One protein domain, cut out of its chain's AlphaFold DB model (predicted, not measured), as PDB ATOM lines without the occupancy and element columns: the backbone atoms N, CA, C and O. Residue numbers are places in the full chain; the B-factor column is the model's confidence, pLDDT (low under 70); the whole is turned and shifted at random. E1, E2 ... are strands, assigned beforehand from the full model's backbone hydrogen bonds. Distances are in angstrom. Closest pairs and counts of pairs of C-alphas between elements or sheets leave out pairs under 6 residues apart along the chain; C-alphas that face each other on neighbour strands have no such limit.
ATOM      1  N   TRP A 371      16.062 -13.526  32.600       62.44
ATOM      2  CA  TRP A 371      17.268 -14.302  32.317       62.44
ATOM      3  C   TRP A 371      18.280 -14.158  33.456       62.44
ATOM      4  O   TRP A 371      18.575 -13.036  33.876       62.44
ATOM      5  N   ASP A 372      18.845 -15.265  33.930       62.03
ATOM      6  CA  ASP A 372      20.063 -15.208  34.735       62.03
ATOM      7  C   ASP A 372      21.325 -15.073  33.862       62.03
ATOM      8  O   ASP A 372      21.289 -15.142  32.632       62.03
ATOM      9  N   ALA A 373      22.474 -14.881  34.518       55.72
ATOM     10  CA  ALA A 373      23.772 -14.739  33.854       55.72
ATOM     11  C   ALA A 373      24.227 -15.997  33.083       55.72
ATOM     12  O   ALA A 373      25.206 -15.927  32.341       55.72
ATOM     13  N   SER A 374      23.542 -17.130  33.261       52.84
ATOM     14  CA  SER A 374      23.828 -18.403  32.590       52.84
ATOM     15  C   SER A 374      22.862 -18.688  31.435       52.84
ATOM     16  O   SER A 374      22.982 -19.733  30.800       52.84
ATOM     17  N   GLY A 375      21.925 -17.778  31.144       58.09
ATOM     18  CA  GLY A 375      20.957 -17.937  30.059       58.09
ATOM     19  C   GLY A 375      19.786 -18.860  30.401       58.09
ATOM     20  O   GLY A 375      19.150 -19.375  29.487       58.09
ATOM     21  N   VAL A 376      19.480 -19.073  31.684       61.81
ATOM     22  CA  VAL A 376      18.305 -19.843  32.128       61.81
ATOM     23  C   VAL A 376      17.250 -18.880  32.684       61.81
ATOM     24  O   VAL A 376      17.571 -17.920  33.388       61.81
ATOM     25  N   CYS A 377      15.969 -19.108  32.374       65.88
ATOM     26  CA  CYS A 377      14.867 -18.340  32.963       65.88
ATOM     27  C   CYS A 377      14.609 -18.849  34.392       65.88
ATOM     28  O   CYS A 377      13.946 -19.869  34.583       65.88
ATOM     29  N   THR A 378      15.175 -18.177  35.401       59.25
ATOM     30  CA  THR A 378      15.167 -18.659  36.800       59.25
ATOM     31  C   THR A 378      14.628 -17.659  37.823       59.25
ATOM     32  O   THR A 378      14.539 -18.001  39.002       59.25
ATOM     33  N   GLY A 379      14.222 -16.453  37.418       63.78
ATOM     34  CA  GLY A 379      13.835 -15.398  38.362       63.78
ATOM     35  C   GLY A 379      12.472 -14.776  38.092       63.78
ATOM     36  O   GLY A 379      12.182 -14.384  36.962       63.78
ATOM     37  N   CYS A 380      11.683 -14.620  39.156       65.56
ATOM     38  CA  CYS A 380      10.641 -13.600  39.221       65.56
ATOM     39  C   CYS A 380      11.315 -12.270  39.605       65.56
ATOM     40  O   CYS A 380      12.107 -12.245  40.555       65.56
ATOM     41  N   PRO A 381      11.048 -11.160  38.906       65.62
ATOM     42  CA  PRO A 381      11.603  -9.863  39.259       65.62
ATOM     43  C   PRO A 381      11.116  -9.421  40.648       65.62
ATOM     44  O   PRO A 381      10.126  -9.921  41.180       65.62
ATOM     45  N   ASN A 382      11.836  -8.472  41.249       66.31
ATOM     46  CA  ASN A 382      11.443  -7.806  42.496       66.31
ATOM     47  C   ASN A 382      11.214  -8.742  43.704       66.31
ATOM     48  O   ASN A 382      10.357  -8.475  44.543       66.31
ATOM     49  N   GLY A 383      12.009  -9.813  43.823       64.94
ATOM     50  CA  GLY A 383      12.076 -10.640  45.037       64.94
ATOM     51  C   GLY A 383      11.005 -11.729  45.160       64.94
ATOM     52  O   GLY A 383      10.890 -12.334  46.225       64.94
ATOM     53  N   GLY A 384      10.242 -11.995  44.096       71.50
ATOM     54  CA  GLY A 384       9.338 -13.144  44.033       71.50
ATOM     55  C   GLY A 384      10.087 -14.476  43.895       71.50
ATOM     56  O   GLY A 384      11.176 -14.548  43.324       71.50
ATOM     57  N   THR A 385       9.474 -15.552  44.377       72.88
ATOM     58  CA  THR A 385       9.983 -16.922  44.268       72.88
ATOM     59  C   THR A 385       9.216 -17.673  43.182       72.88
ATOM     60  O   THR A 385       7.988 -17.772  43.239       72.88
ATOM     61  N   TRP A 386       9.933 -18.216  42.197       70.81
ATOM     62  CA  TRP A 386       9.351 -19.016  41.119       70.81
ATOM     63  C   TRP A 386       9.025 -20.437  41.587       70.81
ATOM     64  O   TRP A 386       9.897 -21.126  42.120       70.81
ATOM     65  N   ASN A 387       7.794 -20.894  41.349       69.81
ATOM     66  CA  ASN A 387       7.428 -22.296  41.516       69.81
ATOM     67  C   ASN A 387       7.469 -23.012  40.149       69.81
ATOM     68  O   ASN A 387       6.596 -22.768  39.312       69.81
ATOM     69  N   PRO A 388       8.435 -23.922  39.921       59.22
ATOM     70  CA  PRO A 388       8.584 -24.615  38.642       59.22
ATOM     71  C   PRO A 388       7.473 -25.638  38.356       59.22
ATOM     72  O   PRO A 388       7.325 -26.041  37.209       59.22
ATOM     73  N   THR A 389       6.702 -26.057  39.365       60.00
ATOM     74  CA  THR A 389       5.602 -27.024  39.205       60.00
ATOM     75  C   THR A 389       4.344 -26.355  38.661       60.00
ATOM     76  O   THR A 389       3.693 -26.894  37.771       60.00
ATOM     77  N   ASP A 390       4.025 -25.167  39.178       64.88
ATOM     78  CA  ASP A 390       2.778 -24.462  38.859       64.88
ATOM     79  C   ASP A 390       2.976 -23.346  37.823       64.88
ATOM     80  O   ASP A 390       2.003 -22.795  37.314       64.88
ATOM     81  N   GLY A 391       4.229 -23.005  37.497       61.97
ATOM     82  CA  GLY A 391       4.559 -21.971  36.517       61.97
ATOM     83  C   GLY A 391       4.170 -20.558  36.965       61.97
ATOM     84  O   GLY A 391       3.848 -19.713  36.129       61.97
ATOM     85  N   ILE A 392       4.145 -20.305  38.279       69.56
ATOM     86  CA  ILE A 392       3.663 -19.052  38.877       69.56
ATOM     87  C   ILE A 392       4.686 -18.511  39.887       69.56
ATOM     88  O   ILE A 392       5.317 -19.259  40.639       69.56
ATOM     89  N   CYS A 393       4.830 -17.184  39.909       72.19
ATOM     90  CA  CYS A 393       5.596 -16.442  40.909       72.19
ATOM     91  C   CYS A 393       4.804 -16.274  42.211       72.19
ATOM     92  O   CYS A 393       3.614 -15.969  42.193       72.19
ATOM     93  N   SER A 394       5.477 -16.439  43.346       78.25
ATOM     94  CA  SER A 394       4.895 -16.323  44.686       78.25
ATOM     95  C   SER A 394       5.700 -15.363  45.554       78.25
ATOM     96  O   SER A 394       6.905 -15.206  45.363       78.25
ATOM     97  N   CYS A 395       5.041 -14.710  46.507       82.81
ATOM     98  CA  CYS A 395       5.681 -13.731  47.375       82.81
ATOM     99  C   CYS A 395       6.143 -14.383  48.685       82.81
ATOM    100  O   CYS A 395       5.317 -14.952  49.399       82.81
ATOM    101  N   PRO A 396       7.447 -14.327  49.014       79.75
ATOM    102  CA  PRO A 396       7.962 -14.919  50.247       79.75
ATOM    103  C   PRO A 396       7.661 -14.074  51.495       79.75
ATOM    104  O   PRO A 396       7.759 -14.591  52.605       79.75
ATOM    105  N   ASP A 397       7.315 -12.791  51.331       80.75
ATOM    106  CA  ASP A 397       7.024 -11.867  52.430       80.75
ATOM    107  C   ASP A 397       5.533 -11.928  52.838       80.75
ATOM    108  O   ASP A 397       4.667 -11.585  52.030       80.75
ATOM    109  N   PRO A 398       5.202 -12.302  54.092       80.12
ATOM    110  CA  PRO A 398       3.825 -12.311  54.591       80.12
ATOM    111  C   PRO A 398       3.141 -10.937  54.591       80.12
ATOM    112  O   PRO A 398       1.914 -10.879  54.643       80.12
ATOM    113  N   ALA A 399       3.906  -9.840  54.580       80.38
ATOM    114  CA  ALA A 399       3.371  -8.481  54.525       80.38
ATOM    115  C   ALA A 399       2.927  -8.063  53.112       80.38
ATOM    116  O   ALA A 399       2.186  -7.090  52.984       80.38
ATOM    117  N   LEU A 400       3.366  -8.784  52.074       82.06
ATOM    118  CA  LEU A 400       3.023  -8.553  50.668       82.06
ATOM    119  C   LEU A 400       2.687  -9.897  49.991       82.06
ATOM    120  O   LEU A 400       3.453 -10.363  49.147       82.06
ATOM    121  N   PRO A 401       1.592 -10.577  50.384       83.31
ATOM    122  CA  PRO A 401       1.372 -11.976  50.029       83.31
ATOM    123  C   PRO A 401       0.871 -12.182  48.593       83.31
ATOM    124  O   PRO A 401       0.822 -13.320  48.121       83.31
ATOM    125  N   ILE A 402       0.470 -11.115  47.897       82.12
ATOM    126  CA  ILE A 402      -0.179 -11.202  46.589       82.12
ATOM    127  C   ILE A 402       0.833 -10.862  45.496       82.12
ATOM    128  O   ILE A 402       1.420  -9.782  45.485       82.12
ATOM    129  N   TRP A 403       1.003 -11.772  44.536       81.00
ATOM    130  CA  TRP A 403       1.756 -11.492  43.317       81.00
ATOM    131  C   TRP A 403       0.867 -10.771  42.299       81.00
ATOM    132  O   TRP A 403      -0.098 -11.354  41.795       81.00
ATOM    133  N   ASP A 404       1.193  -9.521  41.966       80.38
ATOM    134  CA  ASP A 404       0.550  -8.800  40.868       80.38
ATOM    135  C   ASP A 404       1.278  -9.085  39.547       80.38
ATOM    136  O   ASP A 404       2.384  -8.604  39.287       80.38
ATOM    137  N   ALA A 405       0.624  -9.862  38.683       66.94
ATOM    138  CA  ALA A 405       1.153 -10.238  37.378       66.94
ATOM    139  C   ALA A 405       1.298  -9.054  36.403       66.94
ATOM    140  O   ALA A 405       2.098  -9.147  35.474       66.94
ATOM    141  N   ALA A 406       0.551  -7.957  36.585       69.06
ATOM    142  CA  ALA A 406       0.605  -6.800  35.690       69.06
ATOM    143  C   ALA A 406       1.818  -5.901  35.968       69.06
ATOM    144  O   ALA A 406       2.421  -5.370  35.038       69.06
ATOM    145  N   SER A 407       2.180  -5.736  37.242       71.81
ATOM    146  CA  SER A 407       3.337  -4.939  37.665       71.81
ATOM    147  C   SER A 407       4.596  -5.766  37.934       71.81
ATOM    148  O   SER A 407       5.674  -5.193  38.089       71.81
ATOM    149  N   ALA A 408       4.474  -7.097  37.976       70.19
ATOM    150  CA  ALA A 408       5.542  -8.031  38.324       70.19
ATOM    151  C   ALA A 408       6.193  -7.698  39.687       70.19
ATOM    152  O   ALA A 408       7.421  -7.647  39.824       70.19
ATOM    153  N   THR A 409       5.352  -7.418  40.693       77.69
ATOM    154  CA  THR A 409       5.758  -7.090  42.070       77.69
ATOM    155  C   THR A 409       4.840  -7.739  43.108       77.69
ATOM    156  O   THR A 409       3.696  -8.091  42.819       77.69
ATOM    157  N   CYS A 410       5.352  -7.886  44.332       80.00
ATOM    158  CA  CYS A 410       4.561  -8.298  45.488       80.00
ATOM    159  C   CYS A 410       3.813  -7.104  46.085       80.00
ATOM    160  O   CYS A 410       4.415  -6.061  46.351       80.00
ATOM    161  N   VAL A 411       2.513  -7.272  46.315       83.44
ATOM    162  CA  VAL A 411       1.619  -6.258  46.885       83.44
ATOM    163  C   VAL A 411       0.886  -6.804  48.115       83.44
ATOM    164  O   VAL A 411       0.802  -8.020  48.315       83.44
ATOM    165  N   ALA A 412       0.421  -5.882  48.962       81.56
ATOM    166  CA  ALA A 412      -0.292  -6.174  50.207       81.56
ATOM    167  C   ALA A 412      -1.693  -6.750  49.969       81.56
ATOM    168  O   ALA A 412      -2.360  -6.293  49.011       81.56
TER     169      ALA A 412
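This is residues 371 to 412 of the 412 residues of an uncharacterized protein of Tetradesmus obliquus (UniProt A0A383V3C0). This is a mostly loop chain with little regular structure: two small hairpins, E2 with E3 and E4 with E5, follow one another, and the first residues with short E1 make one end of the length. The 42 printed residues hold five named strands, E1 to E5, and no named helix; 15 residues are in them, all strand. It is only just compact, close to loose, radius of gyration of the C-alphas 10.6 A, spanning 32 by 19 by 18 A.

E1, residues 377 to 379, pairs with no named strand. Look next at E2, 385 to 387, and E3, 392 to 394, an antiparallel hairpin: N 385 and O 394 are 2.8 A apart. In the antiparallel hairpin of E4, 402 to 404, and E5, 409 to 411, find N 411 and O 402 at 2.9 A. The closest C-alphas of E3 and E4, Ser 394 and Trp 403, are 5.9 A apart.

Find C-alpha 377 at (14.867, -18.340, 32.963); E1 runs 6.2 A, E2 6.6 A, E3 6.5 A, E4 6.2 A, and E5 6.4 A to C-alpha 411 at (1.619, -6.258, 46.885).

The C-alphas farthest apart, Ser 374 and Ala 412, are 32.3 A apart. The printed part has no cut and no long link; pLDDT is under 70 at residues 371 to 383, 387 to 392 and 405 to 406.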